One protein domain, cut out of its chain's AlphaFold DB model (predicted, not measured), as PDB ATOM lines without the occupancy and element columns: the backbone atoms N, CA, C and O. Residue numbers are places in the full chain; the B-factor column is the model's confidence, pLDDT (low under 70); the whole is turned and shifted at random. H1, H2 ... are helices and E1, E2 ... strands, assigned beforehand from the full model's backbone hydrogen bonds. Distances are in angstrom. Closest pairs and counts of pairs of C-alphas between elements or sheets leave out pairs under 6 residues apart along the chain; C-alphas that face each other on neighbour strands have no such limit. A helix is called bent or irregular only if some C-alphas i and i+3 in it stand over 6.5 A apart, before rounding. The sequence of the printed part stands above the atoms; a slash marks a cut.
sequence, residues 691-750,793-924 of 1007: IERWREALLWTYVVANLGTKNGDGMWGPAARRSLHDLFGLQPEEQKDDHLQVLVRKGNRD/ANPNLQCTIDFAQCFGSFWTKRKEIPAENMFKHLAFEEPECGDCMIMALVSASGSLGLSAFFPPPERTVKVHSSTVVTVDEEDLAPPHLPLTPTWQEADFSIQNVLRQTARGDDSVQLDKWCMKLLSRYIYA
ATOM      1  N   ILE A 691       5.999  39.649  15.965       62.19
ATOM      2  CA  ILE A 691       4.826  40.528  16.294       62.19
ATOM      3  C   ILE A 691       5.108  42.049  16.499       62.19
ATOM      4  O   ILE A 691       5.735  42.322  17.504       62.19
ATOM      5  N   GLU A 692       4.611  43.031  15.716       74.88
ATOM      6  CA  GLU A 692       4.840  44.503  15.855       74.88
ATOM      7  C   GLU A 692       4.204  45.129  17.100       74.88
ATOM      8  O   GLU A 692       4.918  45.369  18.070       74.88
ATOM      9  N   ARG A 693       2.886  45.412  17.114       89.88
ATOM     10  CA  ARG A 693       2.233  46.079  18.266       89.88
ATOM     11  C   ARG A 693       2.392  45.279  19.554       89.88
ATOM     12  O   ARG A 693       2.503  45.850  20.630       89.88
ATOM     13  N   TRP A 694       2.512  43.958  19.429       91.69
ATOM     14  CA  TRP A 694       2.889  43.059  20.515       91.69
ATOM     15  C   TRP A 694       4.332  43.278  21.015       91.69
ATOM     16  O   TRP A 694       4.530  43.417  22.215       91.69
ATOM     17  N   ARG A 695       5.344  43.363  20.136       92.12
ATOM     18  CA  ARG A 695       6.741  43.699  20.499       92.12
ATOM     19  C   ARG A 695       6.843  45.096  21.099       92.12
ATOM     20  O   ARG A 695       7.574  45.282  22.065       92.12
ATOM     21  N   GLU A 696       6.114  46.056  20.533       93.62
ATOM     22  CA  GLU A 696       6.010  47.426  21.035       93.62
ATOM     23  C   GLU A 696       5.431  47.428  22.461       93.62
ATOM     24  O   GLU A 696       6.068  47.946  23.375       93.62
ATOM     25  N   ALA A 697       4.297  46.751  22.678       95.44
ATOM     26  CA  ALA A 697       3.659  46.597  23.985       95.44
ATOM     27  C   ALA A 697       4.522  45.831  25.005       95.44
ATOM     28  O   ALA A 697       4.621  46.268  26.150       95.44
ATOM     29  N   LEU A 698       5.188  44.737  24.616       95.75
ATOM     30  CA  LEU A 698       6.101  43.988  25.491       95.75
ATOM     31  C   LEU A 698       7.294  44.847  25.930       95.75
ATOM     32  O   LEU A 698       7.594  44.927  27.122       95.75
ATOM     33  N   LEU A 699       7.964  45.516  24.984       96.56
ATOM     34  CA  LEU A 699       9.082  46.402  25.307       96.56
ATOM     35  C   LEU A 699       8.625  47.588  26.155       96.56
ATOM     36  O   LEU A 699       9.325  47.944  27.095       96.56
ATOM     37  N   TRP A 700       7.454  48.169  25.890       97.81
ATOM     38  CA  TRP A 700       6.938  49.291  26.675       97.81
ATOM     39  C   TRP A 700       6.564  48.862  28.100       97.81
ATOM     40  O   TRP A 700       6.926  49.542  29.062       97.81
ATOM     41  N   THR A 701       5.943  47.686  28.250       97.88
ATOM     42  CA  THR A 701       5.612  47.073  29.549       97.88
ATOM     43  C   THR A 701       6.860  46.931  30.424       97.88
ATOM     44  O   THR A 701       6.846  47.343  31.583       97.88
ATOM     45  N   TYR A 702       7.973  46.431  29.875       98.06
ATOM     46  CA  TYR A 702       9.210  46.298  30.651       98.06
ATOM     47  C   TYR A 702       9.985  47.617  30.810       98.06
ATOM     48  O   TYR A 702      10.405  47.974  31.912       98.06
ATOM     49  N   VAL A 703      10.205  48.357  29.722       98.12
ATOM     50  CA  VAL A 703      11.093  49.530  29.713       98.12
ATOM     51  C   VAL A 703      10.438  50.737  30.382       98.12
ATOM     52  O   VAL A 703      11.092  51.400  31.187       98.12
ATOM     53  N   VAL A 704       9.163  51.013  30.094       97.62
ATOM     54  CA  VAL A 704       8.453  52.197  30.598       97.62
ATOM     55  C   VAL A 704       7.646  51.870  31.852       97.62
ATOM     56  O   VAL A 704       7.903  52.474  32.891       97.62
ATOM     57  N   ALA A 705       6.723  50.904  31.799       96.44
ATOM     58  CA  ALA A 705       5.829  50.637  32.932       96.44
ATOM     59  C   ALA A 705       6.535  49.956  34.119       96.44
ATOM     60  O   ALA A 705       6.315  50.352  35.261       96.44
ATOM     61  N   ASN A 706       7.413  48.977  33.879       96.44
ATOM     62  CA  ASN A 706       8.175  48.293  34.930       96.44
ATOM     63  C   ASN A 706       9.423  49.087  35.350       96.44
ATOM     64  O   ASN A 706       9.422  49.718  36.406       96.44
ATOM     65  N   LEU A 707      10.494  49.098  34.545       95.81
ATOM     66  CA  LEU A 707      11.755  49.738  34.944       95.81
ATOM     67  C   LEU A 707      11.628  51.259  35.086       95.81
ATOM     68  O   LEU A 707      12.179  51.826  36.031       95.81
ATOM     69  N   GLY A 708      10.876  51.900  34.190       94.94
ATOM     70  CA  GLY A 708      10.655  53.343  34.194       94.94
ATOM     71  C   GLY A 708       9.853  53.872  35.384       94.94
ATOM     72  O   GLY A 708       9.912  55.072  35.616       94.94
ATOM     73  N   THR A 709       9.168  53.024  36.168       93.38
ATOM     74  CA  THR A 709       8.435  53.437  37.387       93.38
ATOM     75  C   THR A 709       9.054  52.916  38.690       93.38
ATOM     76  O   THR A 709       8.462  53.025  39.768       93.38
ATOM     77  N   LYS A 710      10.276  52.361  38.645       89.88
ATOM     78  CA  LYS A 710      10.973  51.867  39.850       89.88
ATOM     79  C   LYS A 710      11.506  52.969  40.772       89.88
ATOM     80  O   LYS A 710      11.668  52.697  41.957       89.88
ATOM     81  N   ASN A 711      11.750  54.174  40.251       78.25
ATOM     82  CA  ASN A 711      12.374  55.299  40.969       78.25
ATOM     83  C   ASN A 711      11.505  56.581  41.016       78.25
ATOM     84  O   ASN A 711      11.986  57.618  41.463       78.25
ATOM     85  N   GLY A 712      10.257  56.522  40.542       71.31
ATOM     86  CA  GLY A 712       9.428  57.687  40.205       71.31
ATOM     87  C   GLY A 712       8.976  57.627  38.743       71.31
ATOM     88  O   GLY A 712       9.343  56.695  38.029       71.31
ATOM     89  N   ASP A 713       8.174  58.593  38.301       72.69
ATOM     90  CA  ASP A 713       7.465  58.525  37.017       72.69
ATOM     91  C   ASP A 713       8.381  58.703  35.792       72.69
ATOM     92  O   ASP A 713       8.777  59.810  35.432       72.69
ATOM     93  N   GLY A 714       8.661  57.601  35.094       87.38
ATOM     94  CA  GLY A 714       9.184  57.606  33.724       87.38
ATOM     95  C   GLY A 714      10.702  57.753  33.578       87.38
ATOM     96  O   GLY A 714      11.152  58.140  32.502       87.38
ATOM     97  N   MET A 715      11.505  57.432  34.599       93.50
ATOM     98  CA  MET A 715      12.967  57.629  34.590       93.50
ATOM     99  C   MET A 715      13.765  56.349  34.875       93.50
ATOM    100  O   MET A 715      13.550  55.649  35.864       93.50
ATOM    101  N   TRP A 716      14.769  56.079  34.038       94.69
ATOM    102  CA  TRP A 716      15.764  55.027  34.254       94.69
ATOM    103  C   TRP A 716      16.922  55.544  35.119       94.69
ATOM    104  O   TRP A 716      17.793  56.278  34.648       94.69
ATOM    105  N   GLY A 717      16.947  55.107  36.383       92.88
ATOM    106  CA  GLY A 717      17.988  55.420  37.373       92.88
ATOM    107  C   GLY A 717      18.679  54.182  37.979       92.88
ATOM    108  O   GLY A 717      18.616  53.084  37.414       92.88
ATOM    109  N   PRO A 718      19.335  54.300  39.153       91.56
ATOM    110  CA  PRO A 718      20.053  53.205  39.816       91.56
ATOM    111  C   PRO A 718      19.260  51.909  40.070       91.56
ATOM    112  O   PRO A 718      19.862  50.837  40.114       91.56
ATOM    113  N   ALA A 719      17.930  51.952  40.224       92.56
ATOM    114  CA  ALA A 719      17.123  50.730  40.351       92.56
ATOM    115  C   ALA A 719      16.934  49.988  39.014       92.56
ATOM    116  O   ALA A 719      16.881  48.756  39.007       92.56
ATOM    117  N   ALA A 720      16.905  50.704  37.885       94.00
ATOM    118  CA  ALA A 720      16.911  50.084  36.562       94.00
ATOM    119  C   ALA A 720      18.258  49.383  36.301       94.00
ATOM    120  O   ALA A 720      18.265  48.242  35.854       94.00
ATOM    121  N   ARG A 721      19.394  49.987  36.700       91.62
ATOM    122  CA  ARG A 721      20.722  49.336  36.602       91.62
ATOM    123  C   ARG A 721      20.801  48.033  37.391       91.62
ATOM    124  O   ARG A 721      21.265  47.040  36.846       91.62
ATOM    125  N   ARG A 722      20.315  48.031  38.639       91.38
ATOM    126  CA  ARG A 722      20.205  46.803  39.446       91.38
ATOM    127  C   ARG A 722      19.311  45.767  38.761       91.38
ATOM    128  O   ARG A 722      19.737  44.643  38.575       91.38
ATOM    129  N   SER A 723      18.156  46.179  38.237       93.81
ATOM    130  CA  SER A 723      17.257  45.267  37.511       93.81
ATOM    131  C   SER A 723      17.905  44.611  36.278       93.81
ATOM    132  O   SER A 723      17.617  43.451  36.006       93.81
ATOM    133  N   LEU A 724      18.781  45.313  35.547       93.88
ATOM    134  CA  LEU A 724      19.552  44.722  34.441       93.88
ATOM    135  C   LEU A 724      20.654  43.779  34.947       93.88
ATOM    136  O   LEU A 724      20.821  42.691  34.406       93.88
ATOM    137  N   HIS A 725      21.382  44.173  35.994       90.56
ATOM    138  CA  HIS A 725      22.371  43.322  36.663       90.56
ATOM    139  C   HIS A 725      21.755  41.991  37.117       90.56
ATOM    140  O   HIS A 725      22.302  40.930  36.824       90.56
ATOM    141  N   ASP A 726      20.582  42.054  37.748       92.62
ATOM    142  CA  ASP A 726      19.863  40.897  38.278       92.62
ATOM    143  C   ASP A 726      19.276  40.022  37.149       92.62
ATOM    144  O   ASP A 726      19.302  38.798  37.246       92.62
ATOM    145  N   LEU A 727      18.812  40.630  36.043       94.50
ATOM    146  CA  LEU A 727      18.324  39.917  34.849       94.50
ATOM    147  C   LEU A 727      19.436  39.156  34.106       94.50
ATOM    148  O   LEU A 727      19.183  38.079  33.569       94.50
ATOM    149  N   PHE A 728      20.649  39.715  34.051       93.12
ATOM    150  CA  PHE A 728      21.776  39.136  33.309       93.12
ATOM    151  C   PHE A 728      22.794  38.386  34.186       93.12
ATOM    152  O   PHE A 728      23.723  37.792  33.645       93.12
ATOM    153  N   GLY A 729      22.614  38.362  35.512       90.06
ATOM    154  CA  GLY A 729      23.472  37.624  36.449       90.06
ATOM    155  C   GLY A 729      24.895  38.182  36.576       90.06
ATOM    156  O   GLY A 729      25.833  37.420  36.826       90.06
ATOM    157  N   LEU A 730      25.061  39.490  36.363       88.56
ATOM    158  CA  LEU A 730      26.371  40.137  36.244       88.56
ATOM    159  C   LEU A 730      27.173  40.090  37.551       88.56
ATOM    160  O   LEU A 730      26.614  40.160  38.643       88.56
ATOM    161  N   GLN A 731      28.497  40.032  37.438       85.81
ATOM    162  CA  GLN A 731      29.416  40.072  38.575       85.81
ATOM    163  C   GLN A 731      29.860  41.515  38.914       85.81
ATOM    164  O   GLN A 731      29.849  42.389  38.040       85.81
ATOM    165  N   PRO A 732      30.275  41.809  40.165       78.50
ATOM    166  CA  PRO A 732      30.689  43.153  40.602       78.50
ATOM    167  C   PRO A 732      31.800  43.822  39.773       78.50
ATOM    168  O   PRO A 732      31.899  45.052  39.740       78.50
ATOM    169  N   GLU A 733      32.635  43.031  39.103       74.56
ATOM    170  CA  GLU A 733      33.692  43.512  38.204       74.56
ATOM    171  C   GLU A 733      33.125  43.902  36.832       74.56
ATOM    172  O   GLU A 733      33.439  44.979  36.327       74.56
ATOM    173  N   GLU A 734      32.219  43.090  36.281       77.88
ATOM    174  CA  GLU A 734      31.535  43.329  35.001       77.88
ATOM    175  C   GLU A 734      30.669  44.598  35.040       77.88
ATOM    176  O   GLU A 734      30.526  45.290  34.035       77.88
ATOM    177  N   GLN A 735      30.162  44.986  36.219       66.88
ATOM    178  CA  GLN A 735      29.466  46.266  36.412       66.88
ATOM    179  C   GLN A 735      30.301  47.486  35.982       66.88
ATOM    180  O   GLN A 735      29.722  48.522  35.640       66.88
ATOM    181  N   LYS A 736      31.638  47.388  36.034       71.62
ATOM    182  CA  LYS A 736      32.587  48.463  35.701       71.62
ATOM    183  C   LYS A 736      33.068  48.413  34.252       71.62
ATOM    184  O   LYS A 736      33.737  49.352  33.829       71.62
ATOM    185  N   ASP A 737      32.749  47.353  33.512       81.75
ATOM    186  CA  ASP A 737      33.039  47.290  32.087       81.75
ATOM    187  C   ASP A 737      31.983  48.093  31.316       81.75
ATOM    188  O   ASP A 737      30.775  47.859  31.418       81.75
ATOM    189  N   ASP A 738      32.449  49.085  30.565       76.06
ATOM    190  CA  ASP A 738      31.610  49.904  29.698       76.06
ATOM    191  C   ASP A 738      31.325  49.209  28.353       76.06
ATOM    192  O   ASP A 738      30.357  49.584  27.698       76.06
ATOM    193  N   HIS A 739      32.099  48.180  27.979       81.56
ATOM    194  CA  HIS A 739      31.990  47.389  26.742       81.56
ATOM    195  C   HIS A 739      31.507  45.943  26.971       81.56
ATOM    196  O   HIS A 739      31.700  45.073  26.121       81.56
ATOM    197  N   LEU A 740      30.851  45.691  28.107       88.25
ATOM    198  CA  LEU A 740      30.320  44.385  28.489       88.25
ATOM    199  C   LEU A 740      29.415  43.777  27.398       88.25
ATOM    200  O   LEU A 740      28.447  44.405  26.964       88.25
ATOM    201  N   GLN A 741      29.686  42.527  27.007       91.19
ATOM    202  CA  GLN A 741      28.881  41.763  26.045       91.19
ATOM    203  C   GLN A 741      28.330  40.474  26.666       91.19
ATOM    204  O   GLN A 741      29.084  39.563  27.003       91.19
ATOM    205  N   VAL A 742      27.002  40.364  26.764       91.25
ATOM    206  CA  VAL A 742      26.304  39.203  27.343       91.25
ATOM    207  C   VAL A 742      25.659  38.358  26.247       91.25
ATOM    208  O   VAL A 742      24.855  38.856  25.458       91.25
ATOM    209  N   LEU A 743      25.970  37.058  26.220       90.88
ATOM    210  CA  LEU A 743      25.337  36.088  25.322       90.88
ATOM    211  C   LEU A 743      24.003  35.596  25.905       90.88
ATOM    212  O   LEU A 743      23.976  34.723  26.772       90.88
ATOM    213  N   VAL A 744      22.895  36.097  25.367       89.62
ATOM    214  CA  VAL A 744      21.543  35.613  25.664       89.62
ATOM    215  C   VAL A 744      21.249  34.366  24.823       89.62
ATOM    216  O   VAL A 744      21.578  34.294  23.637       89.62
ATOM    217  N   ARG A 745      20.598  33.370  25.428       86.75
ATOM    218  CA  ARG A 745      20.073  32.174  24.750       86.75
ATOM    219  C   ARG A 745      18.582  32.070  25.039       86.75
ATOM    220  O   ARG A 745      18.200  32.201  26.199       86.75
ATOM    221  N   LYS A 746      17.751  31.807  24.025       83.50
ATOM    222  CA  LYS A 746      16.317  31.578  24.245       83.50
ATOM    223  C   LYS A 746      16.119  30.307  25.080       83.50
ATOM    224  O   LYS A 746      16.551  29.228  24.681       83.50
ATOM    225  N   GLY A 747      15.452  30.444  26.224       84.75
ATOM    226  CA  GLY A 747      15.020  29.325  27.054       84.75
ATOM    227  C   GLY A 747      14.002  28.434  26.336       84.75
ATOM    228  O   GLY A 747      13.302  28.873  25.422       84.75
ATOM    229  N   ASN A 748      13.912  27.174  26.762       87.56
ATOM    230  CA  ASN A 748      12.905  26.248  26.245       87.56
ATOM    231  C   ASN A 748      11.500  26.756  26.591       87.56
ATOM    232  O   ASN A 748      11.233  27.120  27.737       87.56
ATOM    233  N   ARG A 749      10.605  26.747  25.601       89.25
ATOM    234  CA  ARG A 749       9.215  27.171  25.754       89.25
ATOM    235  C   ARG A 749       8.266  26.029  25.433       89.25
ATOM    236  O   ARG A 749       8.494  25.251  24.508       89.25
ATOM    237  N   ASP A 750       7.203  25.965  26.221       91.38
ATOM    238  CA  ASP A 750       6.256  24.855  26.274       91.38
ATOM    239  C   ASP A 750       4.848  25.251  25.802       91.38
ATOM    240  O   ASP A 750       3.992  24.382  25.653       91.38
ATOM    241  N   ALA A 793      20.487  26.518  10.482       50.31
ATOM    242  CA  ALA A 793      19.838  27.287  11.537       50.31
ATOM    243  C   ALA A 793      20.886  27.695  12.583       50.31
ATOM    244  O   ALA A 793      21.801  26.912  12.842       50.31
ATOM    245  N   ASN A 794      20.744  28.867  13.212       51.09
ATOM    246  CA  ASN A 794      21.453  29.145  14.463       51.09
ATOM    247  C   ASN A 794      20.904  28.152  15.507       51.09
ATOM    248  O   ASN A 794      19.769  28.337  15.954       51.09
ATOM    249  N   PRO A 795      21.640  27.079  15.858       43.34
ATOM    250  CA  PRO A 795      21.047  25.920  16.522       43.34
ATOM    251  C   PRO A 795      20.720  26.192  17.995       43.34
ATOM    252  O   PRO A 795      20.036  25.398  18.627       43.34
ATOM    253  N   ASN A 796      21.199  27.323  18.522       49.16
ATOM    254  CA  ASN A 796      21.132  27.689  19.930       49.16
ATOM    255  C   ASN A 796      20.123  28.815  20.216       49.16
ATOM    256  O   ASN A 796      20.020  29.224  21.368       49.16
ATOM    257  N   LEU A 797      19.454  29.366  19.185       71.31
ATOM    258  CA  LEU A 797      18.546  30.525  19.290       71.31
ATOM    259  C   LEU A 797      19.120  31.634  20.200       71.31
ATOM    260  O   LEU A 797      18.501  32.037  21.180       71.31
ATOM    261  N   GLN A 798      20.345  32.066  19.890       81.19
ATOM    262  CA  GLN A 798      21.154  32.960  20.727       81.19
ATOM    263  C   GLN A 798      21.416  34.321  20.063       81.19
ATOM    264  O   GLN A 798      21.545  34.392  18.836       81.19
ATOM    265  N   CYS A 799      21.557  35.366  20.877       85.81
ATOM    266  CA  CYS A 799      21.904  36.739  20.494       85.81
ATOM    267  C   CYS A 799      22.833  37.368  21.550       85.81
ATOM    268  O   CYS A 799      22.995  36.818  22.638       85.81
ATOM    269  N   THR A 800      23.457  38.505  21.241       89.31
ATOM    270  CA  THR A 800      24.376  39.196  22.162       89.31
ATOM    271  C   THR A 800      23.851  40.590  22.474       89.31
ATOM    272  O   THR A 800      23.502  41.324  21.553       89.31
ATOM    273  N   ILE A 801      23.835  40.961  23.754       92.00
ATOM    274  CA  ILE A 801      23.603  42.337  24.210       92.00
ATOM    275  C   ILE A 801      24.964  42.956  24.512       92.00
ATOM    276  O   ILE A 801      25.634  42.547  25.457       92.00
ATOM    277  N   ASP A 802      25.361  43.930  23.699       93.19
ATOM    278  CA  ASP A 802      26.478  44.830  23.983       93.19
ATOM    279  C   ASP A 802      25.942  46.018  24.790       93.19
ATOM    280  O   ASP A 802      25.031  46.716  24.343       93.19
ATOM    281  N   PHE A 803      26.451  46.235  26.001       93.75
ATOM    282  CA  PHE A 803      25.906  47.243  26.911       93.75
ATOM    283  C   PHE A 803      26.275  48.682  26.503       93.75
ATOM    284  O   PHE A 803      25.552  49.615  26.872       93.75
ATOM    285  N   ALA A 804      27.339  48.877  25.714       92.25
ATOM    286  CA  ALA A 804      27.679  50.178  25.140       92.25
ATOM    287  C   ALA A 804      26.715  50.545  24.006       92.25
ATOM    288  O   ALA A 804      26.241  51.680  23.963       92.25
ATOM    289  N   GLN A 805      26.406  49.589  23.123       93.81
ATOM    290  CA  GLN A 805      25.434  49.758  22.042       93.81
ATOM    291  C   GLN A 805      24.016  49.881  22.616       93.81
ATOM    292  O   GLN A 805      23.408  50.938  22.520       93.81
ATOM    293  N   CYS A 806      23.522  48.839  23.289       94.88
ATOM    294  CA  CYS A 806      22.116  48.701  23.672       94.88
ATOM    295  C   CYS A 806      21.640  49.655  24.778       94.88
ATOM    296  O   CYS A 806      20.433  49.841  24.932       94.88
ATOM    297  N   PHE A 807      22.550  50.220  25.583       95.44
ATOM    298  CA  PHE A 807      22.187  51.119  26.688       95.44
ATOM    299  C   PHE A 807      22.964  52.448  26.717       95.44
ATOM    300  O   PHE A 807      22.727  53.284  27.601       95.44
ATOM    301  N   GLY A 808      23.878  52.672  25.767       93.38
ATOM    302  CA  GLY A 808      24.535  53.955  25.522       93.38
ATOM    303  C   GLY A 808      25.059  54.656  26.781       93.38
ATOM    304  O   GLY A 808      25.812  54.104  27.586       93.38
ATOM    305  N   SER A 809      24.658  55.919  26.966       93.69
ATOM    306  CA  SER A 809      25.132  56.751  28.086       93.69
ATOM    307  C   SER A 809      24.530  56.403  29.457       93.69
ATOM    308  O   SER A 809      25.075  56.831  30.479       93.69
ATOM    309  N   PHE A 810      23.456  55.603  29.504       93.94
ATOM    310  CA  PHE A 810      22.887  55.109  30.761       93.94
ATOM    311  C   PHE A 810      23.755  54.008  31.385       93.94
ATOM    312  O   PHE A 810      23.848  53.942  32.615       93.94
ATOM    313  N   TRP A 811      24.436  53.202  30.564       92.25
ATOM    314  CA  TRP A 811      25.524  52.344  31.032       92.25
ATOM    315  C   TRP A 811      26.828  53.142  31.106       92.25
ATOM    316  O   TRP A 811      27.166  53.640  32.174       92.25
ATOM    317  N   THR A 812      27.480  53.397  29.969       91.25
ATOM    318  CA  THR A 812      28.854  53.942  29.871       91.25
ATOM    319  C   THR A 812      29.137  55.222  30.667       91.25
ATOM    320  O   THR A 812      30.248  55.457  31.119       91.25
ATOM    321  N   LYS A 813      28.142  56.099  30.856       91.06
ATOM    322  CA  LYS A 813      28.305  57.377  31.582       91.06
ATOM    323  C   LYS A 813      27.458  57.446  32.851       91.06
ATOM    324  O   LYS A 813      27.343  58.515  33.446       91.06
ATOM    325  N   ARG A 814      26.837  56.319  33.229       90.88
ATOM    326  CA  ARG A 814      25.938  56.126  34.379       90.88
ATOM    327  C   ARG A 814      24.862  57.228  34.519       90.88
ATOM    328  O   ARG A 814      24.339  57.448  35.611       90.88
ATOM    329  N   LYS A 815      24.491  57.890  33.411       93.31
ATOM    330  CA  LYS A 815      23.492  58.970  33.371       93.31
ATOM    331  C   LYS A 815      22.088  58.438  33.610       93.31
ATOM    332  O   LYS A 815      21.750  57.369  33.113       93.31
ATOM    333  N   GLU A 816      21.255  59.178  34.326       94.06
ATOM    334  CA  GLU A 816      19.811  58.924  34.296       94.06
ATOM    335  C   GLU A 816      19.221  59.429  32.975       94.06
ATOM    336  O   GLU A 816      19.712  60.409  32.409       94.06
ATOM    337  N   ILE A 817      18.202  58.736  32.466       95.56
ATOM    338  CA  ILE A 817      17.540  59.056  31.193       95.56
ATOM    339  C   ILE A 817      16.024  58.817  31.291       95.56
ATOM    340  O   ILE A 817      15.605  57.953  32.068       95.56
ATOM    341  N   PRO A 818      15.196  59.510  30.489       96.62
ATOM    342  CA  PRO A 818      13.782  59.176  30.351       96.62
ATOM    343  C   PRO A 818      13.584  57.756  29.815       96.62
ATOM    344  O   PRO A 818      14.249  57.336  28.862       96.62
ATOM    345  N   ALA A 819      12.641  57.027  30.407       97.12
ATOM    346  CA  ALA A 819      12.301  55.660  30.027       97.12
ATOM    347  C   ALA A 819      11.760  55.584  28.591       97.12
ATOM    348  O   ALA A 819      12.048  54.626  27.882       97.12
ATOM    349  N   GLU A 820      11.054  56.620  28.131       96.12
ATOM    350  CA  GLU A 820      10.605  56.758  26.738       96.12
ATOM    351  C   GLU A 820      11.760  56.806  25.724       96.12
ATOM    352  O   GLU A 820      11.628  56.274  24.626       96.12
ATOM    353  N   ASN A 821      12.912  57.381  26.089       97.12
ATOM    354  CA  ASN A 821      14.063  57.494  25.194       97.12
ATOM    355  C   ASN A 821      14.824  56.168  25.125       97.12
ATOM    356  O   ASN A 821      15.197  55.739  24.039       97.12
ATOM    357  N   MET A 822      14.965  55.462  26.253       97.50
ATOM    358  CA  MET A 822      15.428  54.067  26.245       97.50
ATOM    359  C   MET A 822      14.465  53.154  25.475       97.50
ATOM    360  O   MET A 822      14.897  52.254  24.758       97.50
ATOM    361  N   PHE A 823      13.157  53.395  25.588       97.94
ATOM    362  CA  PHE A 823      12.156  52.651  24.836       97.94
ATOM    363  C   PHE A 823      12.285  52.911  23.335       97.94
ATOM    364  O   PHE A 823      12.410  51.945  22.591       97.94
ATOM    365  N   LYS A 824      12.343  54.173  22.882       96.81
ATOM    366  CA  LYS A 824      12.566  54.496  21.462       96.81
ATOM    367  C   LYS A 824      13.856  53.869  20.933       96.81
ATOM    368  O   LYS A 824      13.845  53.277  19.856       96.81
ATOM    369  N   HIS A 825      14.921  53.916  21.730       95.94
ATOM    370  CA  HIS A 825      16.200  53.299  21.409       95.94
ATOM    371  C   HIS A 825      16.075  51.780  21.185       95.94
ATOM    372  O   HIS A 825      16.324  51.298  20.085       95.94
ATOM    373  N   LEU A 826      15.588  51.017  22.172       94.75
ATOM    374  CA  LEU A 826      15.443  49.553  22.072       94.75
ATOM    375  C   LEU A 826      14.334  49.101  21.099       94.75
ATOM    376  O   LEU A 826      14.390  48.002  20.537       94.75
ATOM    377  N   ALA A 827      13.293  49.912  20.909       92.38
ATOM    378  CA  ALA A 827      12.173  49.581  20.038       92.38
ATOM    379  C   ALA A 827      12.463  49.892  18.564       92.38
ATOM    380  O   ALA A 827      12.078  49.072  17.725       92.38
ATOM    381  N   PHE A 828      13.134  51.008  18.249       91.56
ATOM    382  CA  PHE A 828      13.236  51.539  16.882       91.56
ATOM    383  C   PHE A 828      14.659  51.773  16.367       91.56
ATOM    384  O   PHE A 828      14.917  51.452  15.207       91.56
ATOM    385  N   GLU A 829      15.570  52.296  17.191       91.88
ATOM    386  CA  GLU A 829      16.936  52.650  16.762       91.88
ATOM    387  C   GLU A 829      17.865  51.428  16.736       91.88
ATOM    388  O   GLU A 829      18.509  51.149  15.728       91.88
ATOM    389  N   GLU A 830      17.868  50.662  17.828       91.06
ATOM    390  CA  GLU A 830      18.642  49.437  18.040       91.06
ATOM    391  C   GLU A 830      17.690  48.242  18.265       91.06
ATOM    392  O   GLU A 830      17.665  47.622  19.336       91.06
ATOM    393  N   PRO A 831      16.851  47.883  17.271       87.44
ATOM    394  CA  PRO A 831      15.787  46.900  17.455       87.44
ATOM    395  C   PRO A 831      16.302  45.485  17.753       87.44
ATOM    396  O   PRO A 831      15.578  44.695  18.360       87.44
ATOM    397  N   GLU A 832      17.546  45.165  17.383       83.56
ATOM    398  CA  GLU A 832      18.184  43.886  17.724       83.56
ATOM    399  C   GLU A 832      18.463  43.771  19.231       83.56
ATOM    400  O   GLU A 832      18.282  42.694  19.804       83.56
ATOM    401  N   CYS A 833      18.788  44.883  19.898       91.38
ATOM    402  CA  CYS A 833      18.889  44.950  21.355       91.38
ATOM    403  C   CYS A 833      17.523  44.726  22.021       91.38
ATOM    404  O   CYS A 833      17.425  43.952  22.973       91.38
ATOM    405  N   GLY A 834      16.451  45.335  21.496       92.00
ATOM    406  CA  GLY A 834      15.084  45.099  21.978       92.00
ATOM    407  C   GLY A 834      14.613  43.652  21.787       92.00
ATOM    408  O   GLY A 834      14.002  43.073  22.682       92.00
ATOM    409  N   ASP A 835      14.950  43.025  20.661       87.81
ATOM    410  CA  ASP A 835      14.643  41.610  20.414       87.81
ATOM    411  C   ASP A 835      15.385  40.688  21.387       87.81
ATOM    412  O   ASP A 835      14.806  39.750  21.939       87.81
ATOM    413  N   CYS A 836      16.665  40.975  21.634       89.94
ATOM    414  CA  CYS A 836      17.481  40.204  22.562       89.94
ATOM    415  C   CYS A 836      17.050  40.419  24.027       89.94
ATOM    416  O   CYS A 836      17.068  39.479  24.822       89.94
ATOM    417  N   MET A 837      16.551  41.614  24.367       93.81
ATOM    418  CA  MET A 837      15.887  41.901  25.642       93.81
ATOM    419  C   MET A 837      14.590  41.090  25.803       93.81
ATOM    420  O   MET A 837      14.406  40.445  26.831       93.81
ATOM    421  N   ILE A 838      13.723  41.033  24.780       93.75
ATOM    422  CA  ILE A 838      12.536  40.154  24.790       93.75
ATOM    423  C   ILE A 838      12.954  38.695  24.994       93.75
ATOM    424  O   ILE A 838      12.352  37.999  25.808       93.75
ATOM    425  N   MET A 839      13.994  38.227  24.297       91.38
ATOM    426  CA  MET A 839      14.501  36.863  24.450       91.38
ATOM    427  C   MET A 839      14.964  36.574  25.886       91.38
ATOM    428  O   MET A 839      14.636  35.513  26.424       91.38
ATOM    429  N   ALA A 840      15.675  37.507  26.522       94.31
ATOM    430  CA  ALA A 840      16.101  37.387  27.914       94.31
ATOM    431  C   ALA A 840      14.899  37.334  28.873       94.31
ATOM    432  O   ALA A 840      14.800  36.413  29.681       94.31
ATOM    433  N   LEU A 841      13.943  38.257  28.733       96.56
ATOM    434  CA  LEU A 841      12.763  38.360  29.599       96.56
ATOM    435  C   LEU A 841      11.805  37.168  29.458       96.56
ATOM    436  O   LEU A 841      11.320  36.647  30.461       96.56
ATOM    437  N   VAL A 842      11.576  36.673  28.237       94.12
ATOM    438  CA  VAL A 842      10.811  35.435  27.987       94.12
ATOM    439  C   VAL A 842      11.481  34.235  28.657       94.12
ATOM    440  O   VAL A 842      10.792  33.384  29.211       94.12
ATOM    441  N   SER A 843      12.816  34.182  28.652       93.31
ATOM    442  CA  SER A 843      13.581  33.100  29.287       93.31
ATOM    443  C   SER A 843      13.566  33.202  30.817       93.31
ATOM    444  O   SER A 843      13.420  32.190  31.498       93.31
ATOM    445  N   ALA A 844      13.645  34.420  31.364       95.62
ATOM    446  CA  ALA A 844      13.493  34.695  32.794       95.62
ATOM    447  C   ALA A 844      12.063  34.422  33.307       95.62
ATOM    448  O   ALA A 844      11.879  34.110  34.479       95.62
ATOM    449  N   SER A 845      11.064  34.470  32.421       96.31
ATOM    450  CA  SER A 845       9.656  34.147  32.713       96.31
ATOM    451  C   SER A 845       9.336  32.639  32.668       96.31
ATOM    452  O   SER A 845       8.168  32.249  32.683       96.31
ATOM    453  N   GLY A 846      10.350  31.772  32.579       94.31
ATOM    454  CA  GLY A 846      10.184  30.317  32.531       94.31
ATOM    455  C   GLY A 846       9.749  29.791  31.158       94.31
ATOM    456  O   GLY A 846      10.130  30.329  30.117       94.31
ATOM    457  N   SER A 847       8.971  28.706  31.138       94.06
ATOM    458  CA  SER A 847       8.586  27.996  29.906       94.06
ATOM    459  C   SER A 847       7.218  28.386  29.326       94.06
ATOM    460  O   SER A 847       6.946  28.033  28.177       94.06
ATOM    461  N   LEU A 848       6.371  29.096  30.083       94.06
ATOM    462  CA  LEU A 848       4.961  29.354  29.739       94.06
ATOM    463  C   LEU A 848       4.543  30.832  29.865       94.06
ATOM    464  O   LEU A 848       3.968  31.385  28.929       94.06
ATOM    465  N   GLY A 849       4.855  31.489  30.985       94.94
ATOM    466  CA  GLY A 849       4.436  32.868  31.266       94.94
ATOM    467  C   GLY A 849       5.358  33.966  30.723       94.94
ATOM    468  O   GLY A 849       6.320  33.700  29.993       94.94
ATOM    469  N   LEU A 850       5.050  35.207  31.113       97.31
ATOM    470  CA  LEU A 850       5.749  36.468  30.807       97.31
ATOM    471  C   LEU A 850       6.006  37.320  32.076       97.31
ATOM    472  O   LEU A 850       6.184  38.535  31.991       97.31
ATOM    473  N   SER A 851       6.024  36.707  33.265       96.94
ATOM    474  CA  SER A 851       6.144  37.392  34.565       96.94
ATOM    475  C   SER A 851       7.284  38.415  34.680       96.94
ATOM    476  O   SER A 851       7.101  39.438  35.336       96.94
ATOM    477  N   ALA A 852       8.431  38.208  34.022       97.12
ATOM    478  CA  ALA A 852       9.572  39.127  34.104       97.12
ATOM    479  C   ALA A 852       9.334  40.491  33.421       97.12
ATOM    480  O   ALA A 852      10.068  41.446  33.687       97.12
ATOM    481  N   PHE A 853       8.326  40.605  32.546       97.81
ATOM    482  CA  PHE A 853       7.991  41.867  31.883       97.81
ATOM    483  C   PHE A 853       7.280  42.849  32.824       97.81
ATOM    484  O   PHE A 853       7.572  44.047  32.789       97.81
ATOM    485  N   PHE A 854       6.369  42.366  33.669       97.69
ATOM    486  CA  PHE A 854       5.393  43.206  34.367       97.69
ATOM    487  C   PHE A 854       5.958  43.932  35.602       97.69
ATOM    488  O   PHE A 854       6.839  43.405  36.288       97.69
ATOM    489  N   PRO A 855       5.455  45.141  35.923       95.38
ATOM    490  CA  PRO A 855       5.630  45.719  37.253       95.38
ATOM    491  C   PRO A 855       4.941  44.846  38.325       95.38
ATOM    492  O   PRO A 855       4.051  44.064  37.993       95.38
ATOM    493  N   PRO A 856       5.311  44.978  39.613       93.69
ATOM    494  CA  PRO A 856       4.622  44.271  40.692       93.69
ATOM    495  C   PRO A 856       3.181  44.809  40.879       93.69
ATOM    496  O   PRO A 856       2.962  45.993  40.601       93.69
ATOM    497  N   PRO A 857       2.210  44.004  41.363       91.88
ATOM    498  CA  PRO A 857       0.783  44.369  41.357       91.88
ATOM    499  C   PRO A 857       0.413  45.619  42.170       91.88
ATOM    500  O   PRO A 857      -0.592  46.276  41.908       91.88
ATOM    501  N   GLU A 858       1.239  46.006  43.141       90.94
ATOM    502  CA  GLU A 858       1.045  47.216  43.948       90.94
ATOM    503  C   GLU A 858       1.499  48.496  43.210       90.94
ATOM    504  O   GLU A 858       1.482  49.591  43.776       90.94
ATOM    505  N   ARG A 859       1.958  48.392  41.952       93.31
ATOM    506  CA  ARG A 859       2.461  49.526  41.166       93.31
ATOM    507  C   ARG A 859       1.326  50.344  40.556       93.31
ATOM    508  O   ARG A 859       0.913  50.122  39.419       93.31
ATOM    509  N   THR A 860       0.884  51.351  41.299       92.62
ATOM    510  CA  THR A 860      -0.036  52.382  40.804       92.62
ATOM    511  C   THR A 860       0.690  53.640  40.331       92.62
ATOM    512  O   THR A 860       1.579  54.122  41.032       92.62
ATOM    513  N   VAL A 861       0.249  54.230  39.217       90.88
ATOM    514  CA  VAL A 861       0.610  55.601  38.791       90.88
ATOM    515  C   VAL A 861      -0.644  56.474  38.783       90.88
ATOM    516  O   VAL A 861      -1.724  55.991  38.443       90.88
ATOM    517  N   LYS A 862      -0.510  57.753  39.153       89.00
ATOM    518  CA  LYS A 862      -1.601  58.735  39.061       89.00
ATOM    519  C   LYS A 862      -1.560  59.479  37.733       89.00
ATOM    520  O   LYS A 862      -0.500  59.952  37.334       89.00
ATOM    521  N   VAL A 863      -2.706  59.627  37.077       84.94
ATOM    522  CA  VAL A 863      -2.816  60.327  35.791       84.94
ATOM    523  C   VAL A 863      -2.911  61.833  36.033       84.94
ATOM    524  O   VAL A 863      -3.956  62.347  36.421       84.94
ATOM    525  N   HIS A 864      -1.823  62.570  35.811       80.44
ATOM    526  CA  HIS A 864      -1.803  64.011  36.059       80.44
ATOM    527  C   HIS A 864      -2.637  64.769  35.020       80.44
ATOM    528  O   HIS A 864      -2.188  64.935  33.882       80.44
ATOM    529  N   SER A 865      -3.802  65.295  35.402       61.91
ATOM    530  CA  SER A 865      -4.574  66.179  34.524       61.91
ATOM    531  C   SER A 865      -3.996  67.598  34.472       61.91
ATOM    532  O   SER A 865      -3.624  68.175  35.491       61.91
ATOM    533  N   SER A 866      -3.950  68.181  33.272       50.88
ATOM    534  CA  SER A 866      -3.780  69.628  33.053       50.88
ATOM    535  C   SER A 866      -5.091  70.327  32.676       50.88
ATOM    536  O   SER A 866      -5.131  71.552  32.582       50.88
ATOM    537  N   THR A 867      -6.143  69.553  32.400       47.34
ATOM    538  CA  THR A 867      -7.349  70.017  31.711       47.34
ATOM    539  C   THR A 867      -8.516  69.125  32.125       47.34
ATOM    540  O   THR A 867      -8.530  67.936  31.813       47.34
ATOM    541  N   VAL A 868      -9.504  69.676  32.834       41.34
ATOM    542  CA  VAL A 868     -10.690  68.915  33.265       41.34
ATOM    543  C   VAL A 868     -11.637  68.736  32.076       41.34
ATOM    544  O   VAL A 868     -12.585  69.495  31.899       41.34
ATOM    545  N   VAL A 869     -11.351  67.735  31.244       46.12
ATOM    546  CA  VAL A 869     -12.292  67.214  30.248       46.12
ATOM    547  C   VAL A 869     -13.035  66.051  30.896       46.12
ATOM    548  O   VAL A 869     -12.454  65.003  31.169       46.12
ATOM    549  N   THR A 870     -14.321  66.246  31.177       46.06
ATOM    550  CA  THR A 870     -15.212  65.180  31.645       46.06
ATOM    551  C   THR A 870     -15.571  64.281  30.466       46.06
ATOM    552  O   THR A 870     -16.556  64.532  29.776       46.06
ATOM    553  N   VAL A 871     -14.735  63.273  30.208       54.41
ATOM    554  CA  VAL A 871     -15.031  62.197  29.253       54.41
ATOM    555  C   VAL A 871     -15.933  61.174  29.944       54.41
ATOM    556  O   VAL A 871     -15.597  60.673  31.028       54.41
ATOM    557  N   ASP A 872     -17.081  60.884  29.331       55.19
ATOM    558  CA  ASP A 872     -18.015  59.870  29.817       55.19
ATOM    559  C   ASP A 872     -17.391  58.466  29.757       55.19
ATOM    560  O   ASP A 872     -16.454  58.195  29.007       55.19
ATOM    561  N   GLU A 873     -17.885  57.554  30.597       52.44
ATOM    562  CA  GLU A 873     -17.264  56.231  30.796       52.44
ATOM    563  C   GLU A 873     -17.260  55.358  29.527       52.44
ATOM    564  O   GLU A 873     -16.388  54.508  29.368       52.44
ATOM    565  N   GLU A 874     -18.195  55.610  28.606       53.56
ATOM    566  CA  GLU A 874     -18.336  54.903  27.325       53.56
ATOM    567  C   GLU A 874     -17.391  55.416  26.214       53.56
ATOM    568  O   GLU A 874     -17.183  54.701  25.231       53.56
ATOM    569  N   ASP A 875     -16.811  56.617  26.365       59.28
ATOM    570  CA  ASP A 875     -15.964  57.287  25.355       59.28
ATOM    571  C   ASP A 875     -14.448  57.150  25.627       59.28
ATOM    572  O   ASP A 875     -13.619  57.574  24.816       59.28
ATOM    573  N   LEU A 876     -14.051  56.544  26.752       70.81
ATOM    574  CA  LEU A 876     -12.643  56.295  27.084       70.81
ATOM    575  C   LEU A 876     -12.017  55.253  26.144       70.81
ATOM    576  O   LEU A 876     -12.457  54.103  26.078       70.81
ATOM    577  N   ALA A 877     -10.931  55.631  25.462       79.56
ATOM    578  CA  ALA A 877     -10.226  54.710  24.582       79.56
ATOM    579  C   ALA A 877      -9.572  53.564  25.390       79.56
ATOM    580  O   ALA A 877      -8.876  53.813  26.379       79.56
ATOM    581  N   PRO A 878      -9.736  52.293  24.979       87.38
ATOM    582  CA  PRO A 878      -9.107  51.156  25.649       87.38
ATOM    583  C   PRO A 878      -7.570  51.236  25.593       87.38
ATOM    584  O   PRO A 878      -7.038  51.788  24.626       87.38
ATOM    585  N   PRO A 879      -6.838  50.602  26.534       90.56
ATOM    586  CA  PRO A 879      -5.370  50.618  26.608       90.56
ATOM    587  C   PRO A 879      -4.671  50.381  25.261       90.56
ATOM    588  O   PRO A 879      -4.766  49.288  24.703       90.56
ATOM    589  N   HIS A 880      -3.994  51.399  24.726       91.69
ATOM    590  CA  HIS A 880      -3.192  51.355  23.499       91.69
ATOM    591  C   HIS A 880      -1.911  52.185  23.661       91.69
ATOM    592  O   HIS A 880      -1.819  53.054  24.523       91.69
ATOM    593  N   LEU A 881      -0.923  51.941  22.797       94.38
ATOM    594  CA  LEU A 881       0.236  52.827  22.620       94.38
ATOM    595  C   LEU A 881      -0.041  53.850  21.496       94.38
ATOM    596  O   LEU A 881      -0.982  53.636  20.724       94.38
ATOM    597  N   PRO A 882       0.740  54.942  21.362       93.75
ATOM    598  CA  PRO A 882       0.477  56.021  20.407       93.75
ATOM    599  C   PRO A 882       0.206  55.554  18.973       93.75
ATOM    600  O   PRO A 882       0.882  54.658  18.452       93.75
ATOM    601  N   LEU A 883      -0.783  56.196  18.348       92.06
ATOM    602  CA  LEU A 883      -1.309  55.896  17.012       92.06
ATOM    603  C   LEU A 883      -0.874  56.947  15.980       92.06
ATOM    604  O   LEU A 883      -1.679  57.469  15.215       92.06
ATOM    605  N   THR A 884       0.419  57.244  15.960       92.75
ATOM    606  CA  THR A 884       1.075  58.122  14.982       92.75
ATOM    607  C   THR A 884       1.538  57.345  13.735       92.75
ATOM    608  O   THR A 884       1.780  56.140  13.846       92.75
ATOM    609  N   PRO A 885       1.715  57.995  12.565       90.94
ATOM    610  CA  PRO A 885       2.288  57.371  11.362       90.94
ATOM    611  C   PRO A 885       3.791  57.062  11.465       90.94
ATOM    612  O   PRO A 885       4.277  56.183  10.754       90.94
ATOM    613  N   THR A 886       4.542  57.745  12.333       92.69
ATOM    614  CA  THR A 886       5.977  57.508  12.578       92.69
ATOM    615  C   THR A 886       6.263  57.285  14.067       92.69
ATOM    616  O   THR A 886       5.457  57.636  14.932       92.69
ATOM    617  N   TRP A 887       7.399  56.665  14.403       92.38
ATOM    618  CA  TRP A 887       7.785  56.435  15.807       92.38
ATOM    619  C   TRP A 887       8.518  57.628  16.434       92.38
ATOM    620  O   TRP A 887       8.573  57.758  17.659       92.38
ATOM    621  N   GLN A 888       9.089  58.506  15.608       94.06
ATOM    622  CA  GLN A 888       9.862  59.663  16.044       94.06
ATOM    623  C   GLN A 888       8.964  60.682  16.753       94.06
ATOM    624  O   GLN A 888       9.321  61.159  17.832       94.06
ATOM    625  N   GLU A 889       7.783  60.959  16.188       94.12
ATOM    626  CA  GLU A 889       6.794  61.909  16.722       94.12
ATOM    627  C   GLU A 889       5.967  61.357  17.901       94.12
ATOM    628  O   GLU A 889       5.363  62.124  18.644       94.12
ATOM    629  N   ALA A 890       5.956  60.034  18.104       93.75
ATOM    630  CA  ALA A 890       5.215  59.388  19.182       93.75
ATOM    631  C   ALA A 890       5.782  59.740  20.569       93.75
ATOM    632  O   ALA A 890       6.960  59.504  20.841       93.75
ATOM    633  N   ASP A 891       4.948  60.236  21.479       95.12
ATOM    634  CA  ASP A 891       5.276  60.365  22.905       95.12
ATOM    635  C   ASP A 891       4.883  59.062  23.625       95.12
ATOM    636  O   ASP A 891       3.702  58.735  23.750       95.12
ATOM    637  N   PHE A 892       5.887  58.304  24.077       95.94
ATOM    638  CA  PHE A 892       5.716  57.028  24.783       95.94
ATOM    639  C   PHE A 892       5.838  57.169  26.310       95.94
ATOM    640  O   PHE A 892       5.980  56.158  27.005       95.94
ATOM    641  N   SER A 893       5.818  58.392  26.846       95.06
ATOM    642  CA  SER A 893       5.893  58.635  28.285       95.06
ATOM    643  C   SER A 893       4.705  58.007  29.022       95.06
ATOM    644  O   SER A 893       3.583  57.935  28.511       95.06
ATOM    645  N   ILE A 894       4.941  57.563  30.262       92.69
ATOM    646  CA  ILE A 894       3.910  56.915  31.089       92.69
ATOM    647  C   ILE A 894       2.677  57.816  31.277       92.69
ATOM    648  O   ILE A 894       1.549  57.342  31.211       92.69
ATOM    649  N   GLN A 895       2.883  59.129  31.419       90.94
ATOM    650  CA  GLN A 895       1.800  60.095  31.598       90.94
ATOM    651  C   GLN A 895       1.020  60.355  30.297       90.94
ATOM    652  O   GLN A 895      -0.204  60.427  30.352       90.94
ATOM    653  N   ASN A 896       1.663  60.452  29.124       90.69
ATOM    654  CA  ASN A 896       0.931  60.632  27.863       90.69
ATOM    655  C   ASN A 896       0.079  59.404  27.503       90.69
ATOM    656  O   ASN A 896      -1.090  59.543  27.152       90.69
ATOM    657  N   VAL A 897       0.642  58.201  27.643       92.00
ATOM    658  CA  VAL A 897      -0.057  56.943  27.329       92.00
ATOM    659  C   VAL A 897      -1.269  56.727  28.246       92.00
ATOM    660  O   VAL A 897      -2.350  56.370  27.770       92.00
ATOM    661  N   LEU A 898      -1.132  56.993  29.550       90.50
ATOM    662  CA  LEU A 898      -2.252  56.854  30.484       90.50
ATOM    663  C   LEU A 898      -3.323  57.939  30.290       90.50
ATOM    664  O   LEU A 898      -4.503  57.611  30.323       90.50
ATOM    665  N   ARG A 899      -2.955  59.195  29.994       85.62
ATOM    666  CA  ARG A 899      -3.921  60.280  29.696       85.62
ATOM    667  C   ARG A 899      -4.840  60.002  28.505       85.62
ATOM    668  O   ARG A 899      -5.907  60.598  28.423       85.62
ATOM    669  N   GLN A 900      -4.424  59.143  27.576       80.88
ATOM    670  CA  GLN A 900      -5.236  58.746  26.420       80.88
ATOM    671  C   GLN A 900      -6.204  57.594  26.740       80.88
ATOM    672  O   GLN A 900      -7.090  57.320  25.939       80.88
ATOM    673  N   THR A 901      -6.027  56.893  27.870       82.50
ATOM    674  CA  THR A 901      -6.647  55.572  28.126       82.50
ATOM    675  C   THR A 901      -7.164  55.363  29.560       82.50
ATOM    676  O   THR A 901      -7.560  54.257  29.930       82.50
ATOM    677  N   ALA A 902      -7.148  56.417  30.376       80.00
ATOM    678  CA  ALA A 902      -7.674  56.506  31.736       80.00
ATOM    679  C   ALA A 902      -8.058  57.972  32.020       80.00
ATOM    680  O   ALA A 902      -7.618  58.877  31.304       80.00
ATOM    681  N   ARG A 903      -8.882  58.239  33.041       71.50
ATOM    682  CA  ARG A 903      -9.318  59.608  33.355       71.50
ATOM    683  C   ARG A 903      -8.204  60.418  34.013       71.50
ATOM    684  O   ARG A 903      -7.259  59.881  34.586       71.50
ATOM    685  N   GLY A 904      -8.358  61.741  33.990       65.25
ATOM    686  CA  GLY A 904      -7.592  62.619  34.872       65.25
ATOM    687  C   GLY A 904      -7.811  62.252  36.343       65.25
ATOM    688  O   GLY A 904      -8.933  61.959  36.746       65.25
ATOM    689  N   ASP A 905      -6.730  62.271  37.119       67.00
ATOM    690  CA  ASP A 905      -6.658  61.945  38.550       67.00
ATOM    691  C   ASP A 905      -6.951  60.476  38.941       67.00
ATOM    692  O   ASP A 905      -6.829  60.129  40.122       67.00
ATOM    693  N   ASP A 906      -7.204  59.583  37.970       79.75
ATOM    694  CA  ASP A 906      -7.238  58.128  38.185       79.75
ATOM    695  C   ASP A 906      -5.901  57.604  38.740       79.75
ATOM    696  O   ASP A 906      -4.819  58.122  38.445       79.75
ATOM    697  N   SER A 907      -5.971  56.508  39.503       86.50
ATOM    698  CA  SER A 907      -4.806  55.764  39.994       86.50
ATOM    699  C   SER A 907      -4.761  54.378  39.346       86.50
ATOM    700  O   SER A 907      -5.434  53.448  39.790       86.50
ATOM    701  N   VAL A 908      -3.969  54.237  38.283       90.31
ATOM    702  CA  VAL A 908      -3.956  53.062  37.397       90.31
ATOM    703  C   VAL A 908      -2.999  51.987  37.917       90.31
ATOM    704  O   VAL A 908      -1.806  52.248  38.064       90.31
ATOM    705  N   GLN A 909      -3.506  50.768  38.145       93.25
ATOM    706  CA  GLN A 909      -2.702  49.558  38.400       93.25
ATOM    707  C   GLN A 909      -2.005  49.133  37.094       93.25
ATOM    708  O   GLN A 909      -2.665  48.740  36.127       93.25
ATOM    709  N   LEU A 910      -0.677  49.289  37.032       93.88
ATOM    710  CA  LEU A 910       0.067  49.201  35.769       93.88
ATOM    711  C   LEU A 910       0.166  47.786  35.203       93.88
ATOM    712  O   LEU A 910       0.168  47.627  33.985       93.88
ATOM    713  N   ASP A 911       0.259  46.771  36.056       95.25
ATOM    714  CA  ASP A 911       0.304  45.363  35.664       95.25
ATOM    715  C   ASP A 911      -0.950  44.990  34.858       95.25
ATOM    716  O   ASP A 911      -0.848  44.561  33.709       95.25
ATOM    717  N   LYS A 912      -2.134  45.288  35.402       93.94
ATOM    718  CA  LYS A 912      -3.431  45.043  34.768       93.94
ATOM    719  C   LYS A 912      -3.653  45.884  33.521       93.94
ATOM    720  O   LYS A 912      -4.212  45.381  32.547       93.94
ATOM    721  N   TRP A 913      -3.223  47.148  33.524       94.00
ATOM    722  CA  TRP A 913      -3.288  47.994  32.329       94.00
ATOM    723  C   TRP A 913      -2.412  47.407  31.208       94.00
ATOM    724  O   TRP A 913      -2.873  47.289  30.073       94.00
ATOM    725  N   CYS A 914      -1.205  46.923  31.527       96.31
ATOM    726  CA  CYS A 914      -0.325  46.255  30.561       96.31
ATOM    727  C   CYS A 914      -0.882  44.900  30.091       96.31
ATOM    728  O   CYS A 914      -0.753  44.569  28.915       96.31
ATOM    729  N   MET A 915      -1.543  44.128  30.959       95.50
ATOM    730  CA  MET A 915      -2.242  42.899  30.555       95.50
ATOM    731  C   MET A 915      -3.391  43.204  29.585       95.50
ATOM    732  O   MET A 915      -3.498  42.555  28.551       95.50
ATOM    733  N   LYS A 916      -4.195  44.245  29.845       92.88
ATOM    734  CA  LYS A 916      -5.268  44.700  28.937       92.88
ATOM    735  C   LYS A 916      -4.706  45.220  27.603       92.88
ATOM    736  O   LYS A 916      -5.248  44.885  26.551       92.88
ATOM    737  N   LEU A 917      -3.576  45.937  27.614       93.38
ATOM    738  CA  LEU A 917      -2.836  46.316  26.401       93.38
ATOM    739  C   LEU A 917      -2.406  45.077  25.589       93.38
ATOM    740  O   LEU A 917      -2.656  45.002  24.385       93.38
ATOM    741  N   LEU A 918      -1.772  44.096  26.237       93.44
ATOM    742  CA  LEU A 918      -1.256  42.891  25.581       93.44
ATOM    743  C   LEU A 918      -2.378  41.984  25.053       93.44
ATOM    744  O   LEU A 918      -2.243  41.463  23.946       93.44
ATOM    745  N   SER A 919      -3.506  41.864  25.762       91.19
ATOM    746  CA  SER A 919      -4.693  41.104  25.327       91.19
ATOM    747  C   SER A 919      -5.193  41.508  23.937       91.19
ATOM    748  O   SER A 919      -5.561  40.644  23.147       91.19
ATOM    749  N   ARG A 920      -5.145  42.798  23.576       89.62
ATOM    750  CA  ARG A 920      -5.539  43.271  22.232       89.62
ATOM    751  C   ARG A 920      -4.631  42.728  21.132       89.62
ATOM    752  O   ARG A 920      -5.081  42.379  20.035       89.62
ATOM    753  N   TYR A 921      -3.333  42.675  21.416       90.00
ATOM    754  CA  TYR A 921      -2.290  42.345  20.447       90.00
ATOM    755  C   TYR A 921      -1.874  40.872  20.473       90.00
ATOM    756  O   TYR A 921      -1.018  40.494  19.678       90.00
ATOM    757  N   ILE A 922      -2.487  40.043  21.322       89.19
ATOM    758  CA  ILE A 922      -2.219  38.604  21.447       89.19
ATOM    759  C   ILE A 922      -2.580  37.838  20.156       89.19
ATOM    760  O   ILE A 922      -3.495  38.225  19.420       89.19
ATOM    761  N   TYR A 923      -1.818  36.795  19.826       90.69
ATOM    762  CA  TYR A 923      -1.955  36.025  18.580       90.69
ATOM    763  C   TYR A 923      -1.240  34.670  18.670       90.69
ATOM    764  O   TYR A 923      -0.329  34.471  19.479       90.69
ATOM    765  N   ALA A 924      -1.554  33.791  17.725       89.94
ATOM    766  CA  ALA A 924      -0.723  32.651  17.370       89.94
ATOM    767  C   ALA A 924      -0.514  32.609  15.851       89.94
ATOM    768  O   ALA A 924      -1.275  33.208  15.088       89.94
TER     769      ALA A 924
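What this domain is: This is residues 691 to 750 and 793 to 924 of the 1007 residues of the protein "Stealth_CR1 domain-containing protein" of Kockovaella imperatae (UniProt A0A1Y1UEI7). A long helix, H1, runs through the middle with H4 and H7 side by side with it, while a two-stranded ribbon, E1 and E2, packs on H5 toward one end of the domain. Toward the other end lie H6, the small strand pair E3 and E4, and a wide loop within residues 863 to 893. The printed part has 192 residues with seven named helices and four named strands, in the order H1 H2 E1 E2 H3 H4 H5 E3 H6 E4 H7; both two-stranded sheets are antiparallel. The class is mostly helix, and the whole is compact, with a radius of gyration of the C-alphas of 17.0 A and spans of 53 by 39 by 34 A.

How they stand to each other: H1, residues 692 to 709, is the hub, touching four helices. With residues 707 to 708 alone it touches H2, residues 718 to 728, at a steep tilt of 53 degrees; the closest C-alphas, of Leu 707 and Ala 720, are 5.4 A apart. E1, residues 741 to 745, and E2, residues 798 to 802, are antiparallel neighbours, with N 742 and O 801 within hydrogen-bond range at 2.9 A. H3, residues 803 to 812, is irregular, C-alphas 806 and 809 being 9.7 A apart. It forms a helical hairpin with H4, residues 819 to 829; they only just touch, with 3 pairs of C-alphas within 8 A, the closest those of Cys 806 and Leu 826 at 6.9 A. H4 touches H1 at a shallow tilt of 29 degrees, opposite ways, closest at the C-alphas of Gly 708 and Ala 819, 5.0 A. H5, residues 831 to 844, touches H4 only at the corner, and its closest C-alpha pair with E2 is Cys 836 and Cys 799, 6.0 A. E3, residues 860 to 862, and E4, residues 907 to 909, are antiparallel neighbours, with N 908 and O 861 within hydrogen-bond range at 2.9 A. H6, residues 894 to 899, is close to H1 but not clearly touching: the closest C-alphas, of Val 704 and Ile 894, are 6.6 A apart. H7, residues 910 to 921, touches H1 at a shallow tilt of 6 degrees, opposite ways, closest at the C-alphas of Trp 694 and Tyr 921, 5.2 A. Every O i to N i+4 pair is within hydrogen-bond range in H2, H4, H5 and H6, against 10 of 14 in H1, 4 of 6 in H3 and 6 of 8 in H7.

Where its parts are: H1 runs 23.6 A from C-alpha 692 at (4.840, 44.503, 15.855). H5 measures 19.7 A, H2 15.6 A and H4 14.4 A. H7 measures 17.0 A and ends at C-alpha 921, (-2.290, 42.345, 20.447).

The domain as a whole: The C-alphas farthest apart, of Ala 793 and Val 868, are 56.0 A apart. Residues 751 to 792 are not printed, and C-alphas 750 and 793 are 20.2 A apart across the cut. The links H2 to E1, H5 to E3 and E3 to H6 are long. Nineteen residues have pLDDT under 70, among them 793 to 796 and 865 to 875.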